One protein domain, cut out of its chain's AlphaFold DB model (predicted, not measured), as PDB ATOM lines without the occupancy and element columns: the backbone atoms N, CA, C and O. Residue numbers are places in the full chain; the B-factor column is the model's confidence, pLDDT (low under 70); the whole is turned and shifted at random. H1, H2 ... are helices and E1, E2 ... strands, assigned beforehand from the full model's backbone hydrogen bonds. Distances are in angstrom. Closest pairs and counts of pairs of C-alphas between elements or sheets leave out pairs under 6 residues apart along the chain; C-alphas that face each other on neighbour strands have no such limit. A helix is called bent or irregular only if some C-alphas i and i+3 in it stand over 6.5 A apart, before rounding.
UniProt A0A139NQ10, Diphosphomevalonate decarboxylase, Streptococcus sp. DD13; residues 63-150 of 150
ATOM      1  N   SER A  63     202.017 223.796 200.635       97.19
ATOM      2  CA  SER A  63     201.254 225.036 200.544       97.19
ATOM      3  C   SER A  63     202.166 226.237 200.847       97.19
ATOM      4  O   SER A  63     203.293 226.051 201.325       97.19
ATOM      5  N   PRO A  64     201.706 227.482 200.628       97.44
ATOM      6  CA  PRO A  64     202.420 228.666 201.113       97.44
ATOM      7  C   PRO A  64     202.726 228.593 202.618       97.44
ATOM      8  O   PRO A  64     203.819 228.957 203.049       97.44
ATOM      9  N   ASP A  65     201.801 228.034 203.399       97.62
ATOM     10  CA  ASP A  65     201.968 227.834 204.838       97.62
ATOM     11  C   ASP A  65     203.031 226.791 205.176       97.62
ATOM     12  O   ASP A  65     203.765 226.966 206.146       97.62
ATOM     13  N   THR A  66     203.189 225.744 204.357       98.12
ATOM     14  CA  THR A  66     204.318 224.818 204.502       98.12
ATOM     15  C   THR A  66     205.636 225.581 204.426       98.12
ATOM     16  O   THR A  66     206.468 225.435 205.315       98.12
ATOM     17  N   ILE A  67     205.813 226.429 203.408       97.94
ATOM     18  CA  ILE A  67     207.041 227.219 203.232       97.94
ATOM     19  C   ILE A  67     207.246 228.178 204.404       97.94
ATOM     20  O   ILE A  67     208.342 228.231 204.954       97.94
ATOM     21  N   ARG A  68     206.189 228.873 204.841       98.12
ATOM     22  CA  ARG A  68     206.248 229.753 206.013       98.12
ATOM     23  C   ARG A  68     206.755 229.012 207.247       98.12
ATOM     24  O   ARG A  68     207.697 229.467 207.883       98.12
ATOM     25  N   VAL A  69     206.179 227.851 207.561       98.38
ATOM     26  CA  VAL A  69     206.608 227.050 208.716       98.38
ATOM     27  C   VAL A  69     208.062 226.600 208.570       98.38
ATOM     28  O   VAL A  69     208.802 226.645 209.549       98.38
ATOM     29  N   GLN A  70     208.501 226.197 207.375       98.44
ATOM     30  CA  GLN A  70     209.901 225.824 207.151       98.44
ATOM     31  C   GLN A  70     210.866 226.982 207.453       98.44
ATOM     32  O   GLN A  70     211.879 226.775 208.122       98.44
ATOM     33  N   GLU A  71     210.551 228.197 206.996       98.44
ATOM     34  CA  GLU A  71     211.364 229.388 207.269       98.44
ATOM     35  C   GLU A  71     211.400 229.725 208.763       98.44
ATOM     36  O   GLU A  71     212.482 229.916 209.320       98.44
ATOM     37  N   GLU A  72     210.252 229.699 209.447       98.44
ATOM     38  CA  GLU A  72     210.195 229.970 210.888       98.44
ATOM     39  C   GLU A  72     210.962 228.920 211.707       98.44
ATOM     40  O   GLU A  72     211.685 229.259 212.643       98.44
ATOM     41  N   VAL A  73     210.896 227.638 211.330       98.50
ATOM     42  CA  VAL A  73     211.682 226.575 211.980       98.50
ATOM     43  C   VAL A  73     213.184 226.827 211.830       98.50
ATOM     44  O   VAL A  73     213.932 226.689 212.805       98.50
ATOM     45  N   ARG A  74     213.641 227.232 210.638       98.50
ATOM     46  CA  ARG A  74     215.052 227.583 210.399       98.50
ATOM     47  C   ARG A  74     215.465 228.818 211.194       98.50
ATOM     48  O   ARG A  74     216.540 228.803 211.798       98.50
ATOM     49  N   ALA A  75     214.620 229.848 211.231       98.56
ATOM     50  CA  ALA A  75     214.863 231.075 211.982       98.56
ATOM     51  C   ALA A  75     214.970 230.795 213.488       98.56
ATOM     52  O   ALA A  75     215.978 231.147 214.104       98.56
ATOM     53  N   VAL A  76     214.003 230.071 214.061       98.50
ATOM     54  CA  VAL A  76     214.011 229.670 215.474       98.50
ATOM     55  C   VAL A  76     215.256 228.850 215.794       98.50
ATOM     56  O   VAL A  76     215.947 229.166 216.766       98.50
ATOM     57  N   ARG A  77     215.613 227.851 214.971       98.38
ATOM     58  CA  ARG A  77     216.861 227.085 215.142       98.38
ATOM     59  C   ARG A  77     218.082 228.003 215.179       98.38
ATOM     60  O   ARG A  77     218.898 227.891 216.091       98.38
ATOM     61  N   SER A  78     218.205 228.906 214.205       98.06
ATOM     62  CA  SER A  78     219.360 229.800 214.078       98.06
ATOM     63  C   SER A  78     219.486 230.788 215.238       98.06
ATOM     64  O   SER A  78     220.601 231.105 215.640       98.06
ATOM     65  N   GLN A  79     218.370 231.305 215.750       98.00
ATOM     66  CA  GLN A  79     218.366 232.346 216.782       98.00
ATOM     67  C   GLN A  79     218.526 231.777 218.193       98.00
ATOM     68  O   GLN A  79     219.154 232.397 219.048       98.00
ATOM     69  N   THR A  80     217.949 230.602 218.449       97.75
ATOM     70  CA  THR A  80     217.868 230.026 219.803       97.75
ATOM     71  C   THR A  80     218.886 228.918 220.059       97.75
ATOM     72  O   THR A  80     219.138 228.575 221.212       97.75
ATOM     73  N   GLY A  81     219.439 228.310 219.002       97.38
ATOM     74  CA  GLY A  81     220.266 227.107 219.108       97.38
ATOM     75  C   GLY A  81     219.484 225.841 219.480       97.38
ATOM     76  O   GLY A  81     220.089 224.811 219.785       97.38
ATOM     77  N   LEU A  82     218.146 225.884 219.474       98.00
ATOM     78  CA  LEU A  82     217.316 224.701 219.690       98.00
ATOM     79  C   LEU A  82     217.469 223.716 218.529       98.00
ATOM     80  O   LEU A  82     217.527 224.103 217.363       98.00
ATOM     81  N   SER A  83     217.492 222.420 218.847       97.31
ATOM     82  CA  SER A  83     217.509 221.383 217.817       97.31
ATOM     83  C   SER A  83     216.130 221.342 217.163       97.31
ATOM     84  O   SER A  83     215.180 220.877 217.790       97.31
ATOM     85  N   ALA A  84     216.019 221.825 215.929       98.44
ATOM     86  CA  ALA A  84     214.782 221.798 215.159       98.44
ATOM     87  C   ALA A  84     215.099 221.439 213.704       98.44
ATOM     88  O   ALA A  84     215.717 222.216 212.979       98.44
ATOM     89  N   PHE A  85     214.726 220.234 213.289       98.62
ATOM     90  CA  PHE A  85     214.945 219.729 211.935       98.62
ATOM     91  C   PHE A  85     213.620 219.266 211.363       98.62
ATOM     92  O   PHE A  85     212.835 218.635 212.058       98.62
ATOM     93  N   MET A  86     213.347 219.592 210.112       98.19
ATOM     94  CA  MET A  86     212.013 219.442 209.532       98.19
ATOM     95  C   MET A  86     211.957 218.288 208.537       98.19
ATOM     96  O   MET A  86     212.897 218.068 207.788       98.19
ATOM     97  N   THR A  87     210.834 217.582 208.483       98.31
ATOM     98  CA  THR A  87     210.504 216.629 207.417       98.31
ATOM     99  C   THR A  87     209.015 216.692 207.091       98.31
ATOM    100  O   THR A  87     208.218 217.226 207.865       98.31
ATOM    101  N   MET A  88     208.637 216.173 205.930       97.69
ATOM    102  CA  MET A  88     207.277 216.158 205.401       97.69
ATOM    103  C   MET A  88     207.054 214.861 204.621       97.69
ATOM    104  O   MET A  88     207.997 214.258 204.117       97.69
ATOM    105  N   ASP A  89     205.787 214.462 204.522       96.38
ATOM    106  CA  ASP A  89     205.362 213.319 203.706       96.38
ATOM    107  C   ASP A  89     204.591 213.849 202.485       96.38
ATOM    108  O   ASP A  89     204.826 214.959 202.008       96.38
ATOM    109  N   ALA A  90     203.604 213.095 202.006       95.25
ATOM    110  CA  ALA A  90     202.696 213.493 200.939       95.25
ATOM    111  C   ALA A  90     201.592 214.471 201.405       95.25
ATOM    112  O   ALA A  90     200.404 214.197 201.251       95.25
ATOM    113  N   GLY A  91     201.967 215.600 202.012       96.69
ATOM    114  CA  GLY A  91     201.021 216.640 202.435       96.69
ATOM    115  C   GLY A  91     201.693 217.889 203.020       96.69
ATOM    116  O   GLY A  91     202.908 217.889 203.226       96.69
ATOM    117  N   PRO A  92     200.913 218.941 203.332       97.25
ATOM    118  CA  PRO A  92     201.454 220.247 203.717       97.25
ATOM    119  C   PRO A  92     201.971 220.316 205.166       97.25
ATOM    120  O   PRO A  92     202.616 221.297 205.539       97.25
ATOM    121  N   ASN A  93     201.701 219.295 205.986       98.00
ATOM    122  CA  ASN A  93     202.076 219.272 207.401       98.00
ATOM    123  C   ASN A  93     203.590 219.094 207.586       98.00
ATOM    124  O   ASN A  93     204.158 218.078 207.167       98.00
ATOM    125  N   VAL A  94     204.206 220.034 208.305       98.38
ATOM    126  CA  VAL A  94     205.622 219.992 208.693       98.38
ATOM    127  C   VAL A  94     205.783 219.241 210.012       98.38
ATOM    128  O   VAL A  94     205.163 219.585 211.015       98.38
ATOM    129  N   LYS A  95     206.635 218.214 210.020       98.44
ATOM    130  CA  LYS A  95     207.050 217.499 211.231       98.44
ATOM    131  C   LYS A  95     208.404 218.028 211.655       98.44
ATOM    132  O   LYS A  95     209.304 218.121 210.825       98.44
ATOM    133  N   ILE A  96     208.553 218.354 212.933       98.56
ATOM    134  CA  ILE A  96     209.769 218.970 213.463       98.56
ATOM    135  C   ILE A  96     210.381 218.025 214.494       98.56
ATOM    136  O   ILE A  96     209.797 217.752 215.541       98.56
ATOM    137  N   LEU A  97     211.567 217.517 214.187       98.44
ATOM    138  CA  LEU A  97     212.388 216.723 215.081       98.44
ATOM    139  C   LEU A  97     213.148 217.660 216.017       98.44
ATOM    140  O   LEU A  97     213.886 218.544 215.576       98.44
ATOM    141  N   CYS A  98     213.009 217.412 217.315       98.31
ATOM    142  CA  CYS A  98     213.752 218.094 218.366       98.31
ATOM    143  C   CYS A  98     214.179 217.121 219.465       98.31
ATOM    144  O   CYS A  98     213.689 215.990 219.548       98.31
ATOM    145  N   ARG A  99     215.104 217.548 220.330       97.44
ATOM    146  CA  ARG A  99     215.380 216.800 221.560       97.44
ATOM    147  C   ARG A  99     214.173 216.921 222.483       97.44
ATOM    148  O   ARG A  99     213.656 218.017 222.669       97.44
ATOM    149  N   GLN A 100     213.785 215.829 223.139       96.38
ATOM    150  CA  GLN A 100     212.651 215.838 224.071       96.38
ATOM    151  C   GLN A 100     212.802 216.901 225.174       96.38
ATOM    152  O   GLN A 100     211.840 217.582 225.507       96.38
ATOM    153  N   SER A 101     214.024 217.114 225.674       97.25
ATOM    154  CA  SER A 101     214.331 218.159 226.661       97.25
ATOM    155  C   SER A 101     214.129 219.593 226.151       97.25
ATOM    156  O   SER A 101     214.078 220.516 226.953       97.25
ATOM    157  N   GLN A 102     214.044 219.788 224.833       98.06
ATOM    158  CA  GLN A 102     213.862 221.081 224.168       98.06
ATOM    159  C   GLN A 102     212.432 221.284 223.645       98.06
ATOM    160  O   GLN A 102     212.110 222.381 223.199       98.06
ATOM    161  N   MET A 103     211.571 220.262 223.706       97.69
ATOM    162  CA  MET A 103     210.256 220.249 223.051       97.69
ATOM    163  C   MET A 103     209.350 221.399 223.500       97.69
ATOM    164  O   MET A 103     208.863 222.153 222.660       97.69
ATOM    165  N   VAL A 104     209.210 221.600 224.814       97.75
ATOM    166  CA  VAL A 104     208.378 222.676 225.384       97.75
ATOM    167  C   VAL A 104     208.886 224.056 224.961       97.75
ATOM    168  O   VAL A 104     208.105 224.923 224.571       97.75
ATOM    169  N   GLN A 105     210.206 224.263 225.007       98.31
ATOM    170  CA  GLN A 105     210.817 225.537 224.631       98.31
ATOM    171  C   GLN A 105     210.666 225.811 223.130       98.31
ATOM    172  O   GLN A 105     210.344 226.932 222.745       98.31
ATOM    173  N   LEU A 106     210.857 224.789 222.292       98.50
ATOM    174  CA  LEU A 106     210.694 224.896 220.845       98.50
ATOM    175  C   LEU A 106     209.244 225.190 220.467       98.50
ATOM    176  O   LEU A 106     209.002 226.090 219.669       98.50
ATOM    177  N   LYS A 107     208.281 224.476 221.060       98.25
ATOM    178  CA  LYS A 107     206.856 224.732 220.834       98.25
ATOM    179  C   LYS A 107     206.504 226.176 221.164       98.25
ATOM    180  O   LYS A 107     205.887 226.839 220.339       98.25
ATOM    181  N   LYS A 108     206.942 226.673 222.324       98.06
ATOM    182  CA  LYS A 108     206.700 228.061 222.723       98.06
ATOM    183  C   LYS A 108     207.282 229.050 221.708       98.06
ATOM    184  O   LYS A 108     206.563 229.929 221.256       98.06
ATOM    185  N   ALA A 109     208.544 228.871 221.311       98.31
ATOM    186  CA  ALA A 109     209.192 229.744 220.331       98.31
ATOM    187  C   ALA A 109     208.461 229.744 218.974       98.31
ATOM    188  O   ALA A 109     208.305 230.789 218.356       98.31
ATOM    189  N   LEU A 110     207.963 228.585 218.529       98.25
ATOM    190  CA  LEU A 110     207.179 228.483 217.297       98.25
ATOM    191  C   LEU A 110     205.799 229.142 217.424       98.25
ATOM    192  O   LEU A 110     205.357 229.789 216.484       98.25
ATOM    193  N   GLN A 111     205.128 229.026 218.573       97.69
ATOM    194  CA  GLN A 111     203.836 229.685 218.821       97.69
ATOM    195  C   GLN A 111     203.937 231.215 218.862       97.69
ATOM    196  O   GLN A 111     202.944 231.890 218.617       97.69
ATOM    197  N   GLU A 112     205.111 231.766 219.176       97.31
ATOM    198  CA  GLU A 112     205.344 233.216 219.171       97.31
ATOM    199  C   GLU A 112     205.450 233.794 217.747       97.31
ATOM    200  O   GLU A 112     205.164 234.975 217.554       97.31
ATOM    201  N   VAL A 113     205.837 232.979 216.757       97.25
ATOM    202  CA  VAL A 113     206.087 233.429 215.371       97.25
ATOM    203  C   VAL A 113     205.064 232.907 214.356       97.25
ATOM    204  O   VAL A 113     204.832 233.536 213.320       97.25
ATOM    205  N   LEU A 114     204.426 231.768 214.638       97.12
ATOM    206  CA  LEU A 114     203.412 231.173 213.772       97.12
ATOM    207  C   LEU A 114     202.011 231.734 214.062       97.12
ATOM    208  O   LEU A 114     201.709 232.088 215.201       97.12
ATOM    209  N   PRO A 115     201.126 231.788 213.049       95.50
ATOM    210  CA  PRO A 115     199.738 232.184 213.258       95.50
ATOM    211  C   PRO A 115     199.004 231.271 214.250       95.50
ATOM    212  O   PRO A 115     199.265 230.069 214.329       95.50
ATOM    213  N   VAL A 116     198.054 231.843 214.993       93.06
ATOM    214  CA  VAL A 116     197.346 231.169 216.097       93.06
ATOM    215  C   VAL A 116     196.466 230.004 215.640       93.06
ATOM    216  O   VAL A 116     196.142 229.127 216.435       93.06
ATOM    217  N   GLU A 117     196.090 229.977 214.364       93.50
ATOM    218  CA  GLU A 117     195.337 228.892 213.740       93.50
ATOM    219  C   GLU A 117     196.162 227.607 213.534       93.50
ATOM    220  O   GLU A 117     195.591 226.538 213.304       93.50
ATOM    221  N   PHE A 118     197.495 227.666 213.643       94.62
ATOM    222  CA  PHE A 118     198.345 226.486 213.507       94.62
ATOM    223  C   PHE A 118     198.281 225.631 214.773       94.62
ATOM    224  O   PHE A 118     198.643 226.051 215.872       94.62
ATOM    225  N   SER A 119     197.887 224.371 214.605       95.69
ATOM    226  CA  SER A 119     197.928 223.381 215.681       95.69
ATOM    227  C   SER A 119     199.302 222.717 215.748       95.69
ATOM    228  O   SER A 119     199.725 222.056 214.800       95.69
ATOM    229  N   ILE A 120     199.987 222.848 216.887       96.88
ATOM    230  CA  ILE A 120     201.261 222.163 217.153       96.88
ATOM    231  C   ILE A 120     201.011 220.988 218.099       96.88
ATOM    232  O   ILE A 120     200.710 221.180 219.280       96.88
ATOM    233  N   ILE A 121     201.165 219.773 217.570       96.56
ATOM    234  CA  ILE A 121     201.000 218.520 218.311       96.56
ATOM    235  C   ILE A 121     202.376 218.010 218.742       96.56
ATOM    236  O   ILE A 121     203.277 217.843 217.922       96.56
ATOM    237  N   GLU A 122     202.526 217.746 220.036       96.12
ATOM    238  CA  GLU A 122     203.743 217.182 220.617       96.12
ATOM    239  C   GLU A 122     203.660 215.658 220.645       96.12
ATOM    240  O   GLU A 122     202.635 215.082 221.010       96.12
ATOM    241  N   SER A 123     204.753 214.995 220.277       95.56
ATOM    242  CA  SER A 123     204.862 213.544 220.376       95.56
ATOM    243  C   SER A 123     206.308 213.128 220.612       95.56
ATOM    244  O   SER A 123     207.240 213.728 220.074       95.56
ATOM    245  N   GLY A 124     206.487 212.109 221.450       94.69
ATOM    246  CA  GLY A 124     207.776 211.482 221.721       94.69
ATOM    247  C   GLY A 124     207.960 210.188 220.930       94.69
ATOM    248  O   GLY A 124     207.060 209.720 220.237       94.69
ATOM    249  N   VAL A 125     209.133 209.569 221.075       92.94
ATOM    250  CA  VAL A 125     209.354 208.214 220.556       92.94
ATOM    251  C   VAL A 125     208.420 207.253 221.293       92.94
ATOM    252  O   VAL A 125     208.505 207.113 222.512       92.94
ATOM    253  N   GLY A 126     207.509 206.630 220.547       91.88
ATOM    254  CA  GLY A 126     206.529 205.683 221.068       91.88
ATOM    255  C   GLY A 126     207.012 204.233 221.050       91.88
ATOM    256  O   GLY A 126     208.065 203.899 220.503       91.88
ATOM    257  N   PHE A 127     206.197 203.359 221.635       93.06
ATOM    258  CA  PHE A 127     206.374 201.912 221.551       93.06
ATOM    259  C   PHE A 127     205.765 201.353 220.258       93.06
ATOM    260  O   PHE A 127     204.950 202.005 219.603       93.06
ATOM    261  N   ALA A 128     206.152 200.128 219.899       94.00
ATOM    262  CA  ALA A 128     205.517 199.391 218.810       94.00
ATOM    263  C   ALA A 128     204.047 199.059 219.137       94.00
ATOM    264  O   ALA A 128     203.613 199.144 220.289       94.00
ATOM    265  N   ALA A 129     203.294 198.644 218.113       94.12
ATOM    266  CA  ALA A 129     201.927 198.169 218.287       94.12
ATOM    267  C   ALA A 129     201.859 197.054 219.345       94.12
ATOM    268  O   ALA A 129     202.713 196.164 219.385       94.12
ATOM    269  N   ARG A 130     200.826 197.104 220.189       93.69
ATOM    270  CA  ARG A 130     200.562 196.115 221.238       93.69
ATOM    271  C   ARG A 130     199.090 195.733 221.239       93.69
ATOM    272  O   ARG A 130     198.239 196.561 220.921       93.69
ATOM    273  N   SER A 131     198.797 194.498 221.624       95.69
ATOM    274  CA  SER A 131     197.429 194.081 221.921       95.69
ATOM    275  C   SER A 131     196.971 194.717 223.230       95.69
ATOM    276  O   SER A 131     197.759 194.835 224.170       95.69
ATOM    277  N   LEU A 132     195.705 195.114 223.276       95.50
ATOM    278  CA  LEU A 132     195.047 195.559 224.496       95.50
ATOM    279  C   LEU A 132     194.264 194.386 225.086       95.50
ATOM    280  O   LEU A 132     193.677 193.594 224.348       95.50
ATOM    281  N   SER A 133     194.259 194.273 226.410       96.69
ATOM    282  CA  SER A 133     193.227 193.498 227.099       96.69
ATOM    283  C   SER A 133     191.861 194.170 226.928       96.69
ATOM    284  O   SER A 133     191.794 195.375 226.690       96.69
ATOM    285  N   GLU A 134     190.774 193.414 227.107       97.00
ATOM    286  CA  GLU A 134     189.408 193.962 227.037       97.00
ATOM    287  C   GLU A 134     189.250 195.191 227.943       97.00
ATOM    288  O   GLU A 134     188.736 196.223 227.530       97.00
ATOM    289  N   ARG A 135     189.812 195.121 229.155       96.38
ATOM    290  CA  ARG A 135     189.797 196.232 230.106       96.38
ATOM    291  C   ARG A 135     190.538 197.467 229.588       96.38
ATOM    292  O   ARG A 135     190.025 198.571 229.699       96.38
ATOM    293  N   GLU A 136     191.738 197.299 229.032       95.62
ATOM    294  CA  GLU A 136     192.495 198.429 228.470       95.62
ATOM    295  C   GLU A 136     191.789 199.046 227.258       95.62
ATOM    296  O   GLU A 136     191.868 200.256 227.051       95.62
ATOM    297  N   TRP A 137     191.100 198.225 226.462       93.88
ATOM    298  CA  TRP A 137     190.266 198.701 225.367       93.88
ATOM    299  C   TRP A 137     189.096 199.541 225.891       93.88
ATOM    300  O   TRP A 137     188.961 200.697 225.488       93.88
ATOM    301  N   GLU A 138     188.314 199.014 226.836       96.06
ATOM    302  CA  GLU A 138     187.192 199.726 227.459       96.06
ATOM    303  C   GLU A 138     187.624 201.054 228.098       96.06
ATOM    304  O   GLU A 138     186.949 202.073 227.927       96.06
ATOM    305  N   ASP A 139     188.758 201.065 228.804       94.75
ATOM    306  CA  ASP A 139     189.313 202.273 229.419       94.75
ATOM    307  C   ASP A 139     189.718 203.306 228.347       94.75
ATOM    308  O   ASP A 139     189.417 204.493 228.489       94.75
ATOM    309  N   SER A 140     190.320 202.865 227.233       89.69
ATOM    310  CA  SER A 140     190.711 203.759 226.131       89.69
ATOM    311  C   SER A 140     189.518 204.397 225.411       89.69
ATOM    312  O   SER A 140     189.582 205.566 225.026       89.69
ATOM    313  N   VAL A 141     188.411 203.659 225.260       91.88
ATOM    314  CA  VAL A 141     187.178 204.170 224.645       91.88
ATOM    315  C   VAL A 141     186.554 205.245 225.531       91.88
ATOM    316  O   VAL A 141     186.213 206.316 225.031       91.88
ATOM    317  N   LYS A 142     186.477 205.011 226.849       92.44
ATOM    318  CA  LYS A 142     185.974 206.013 227.803       92.44
ATOM    319  C   LYS A 142     186.802 207.293 227.767       92.44
ATOM    320  O   LYS A 142     186.238 208.377 227.663       92.44
ATOM    321  N   GLU A 143     188.130 207.177 227.788       90.75
ATOM    322  CA  GLU A 143     189.021 208.343 227.725       90.75
ATOM    323  C   GLU A 143     188.822 209.148 226.428       90.75
ATOM    324  O   GLU A 143     188.826 210.383 226.448       90.75
ATOM    325  N   PHE A 144     188.622 208.466 225.295       87.06
ATOM    326  CA  PHE A 144     188.338 209.120 224.019       87.06
ATOM    327  C   PHE A 144     186.997 209.868 224.038       87.06
ATOM    328  O   PHE A 144     186.938 211.021 223.610       87.06
ATOM    329  N   GLU A 145     185.934 209.254 224.562       88.75
ATOM    330  CA  GLU A 145     184.607 209.878 224.667       88.75
ATOM    331  C   GLU A 145     184.588 211.080 225.623       88.75
ATOM    332  O   GLU A 145     183.894 212.068 225.370       88.75
ATOM    333  N   GLU A 146     185.370 211.028 226.703       84.81
ATOM    334  CA  GLU A 146     185.521 212.136 227.649       84.81
ATOM    335  C   GLU A 146     186.281 213.319 227.034       84.81
ATOM    336  O   GLU A 146     185.898 214.472 227.242       84.81
ATOM    337  N   LYS A 147     187.324 213.055 226.235       74.81
ATOM    338  CA  LYS A 147     188.121 214.106 225.575       74.81
ATOM    339  C   LYS A 147     187.487 214.654 224.298       74.81
ATOM    340  O   LYS A 147     187.700 215.821 223.994       74.81
ATOM    341  N   GLY A 148     186.700 213.860 223.571       57.72
ATOM    342  CA  GLY A 148     185.996 214.273 222.346       57.72
ATOM    343  C   GLY A 148     184.770 215.169 222.575       57.72
ATOM    344  O   GLY A 148     184.084 215.523 221.619       57.72
ATOM    345  N   ARG A 149     184.469 215.507 223.836       50.25
ATOM    346  CA  ARG A 149     183.383 216.413 224.255       50.25
ATOM    347  C   ARG A 149     183.852 217.830 224.624       50.25
ATOM    348  O   ARG A 149     183.029 218.619 225.089       50.25
ATOM    349  N   MET A 150     185.132 218.145 224.424       40.09
ATOM    350  CA  MET A 150     185.693 219.505 224.463       40.09
ATOM    351  C   MET A 150     186.058 219.969 223.055       40.09
ATOM    352  O   MET A 150     185.985 221.195 222.832       40.09
TER     353      MET A 150
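AT A GLANCE: This is residues 63 to 150 of the 150 residues of the protein "Diphosphomevalonate decarboxylase" of Streptococcus sp. DD13 (UniProt A0A139NQ10). A small body, in which the hairpin E1 E2 packs on H1 and H1 meets H2 steeply, sends out a long arm ending in a lone helix, H3. The 88 printed residues are mostly helix, with three helices and two antiparallel strands ordered H1 E1 E2 H2 H3. The whole is loose, radius of gyration of the C-alphas 16.6 A, spanning 48 by 26 by 25 A.

HOW THE PARTS SIT: E1, residues 85 to 87, and E2, residues 95 to 97, form an antiparallel hairpin; N 85 and O 97, 3.0 A apart, are within hydrogen-bond range. H1, residues 64 to 80, touches H2, residues 100 to 113, with residues 72 to 76 alone; the closest C-alphas, of Val 76 and Ala 109, are 6.8 A apart, at a steep tilt of 60 degrees, opposite ways. H3, residues 134 to 147, is apart from these four. Every O i to N i+4 pair is within hydrogen-bond range in H1 and H3, but 7 of 10 in irregular H2, where C-alphas 101 and 104 are 7.6 A apart.

IN THESE COORDINATES: H1 runs 24.3 A from C-alpha 64 (202.420, 228.666, 201.113), H2 20.7 A, and H3 20.2 A to C-alpha 147 (188.121, 214.106, 225.575); E1 runs 7.1 A, E2 6.6 A.

THE WHOLE: The printed part has no cut. The H2 to H3 link is long; residues 148 to 150 have pLDDT under 70.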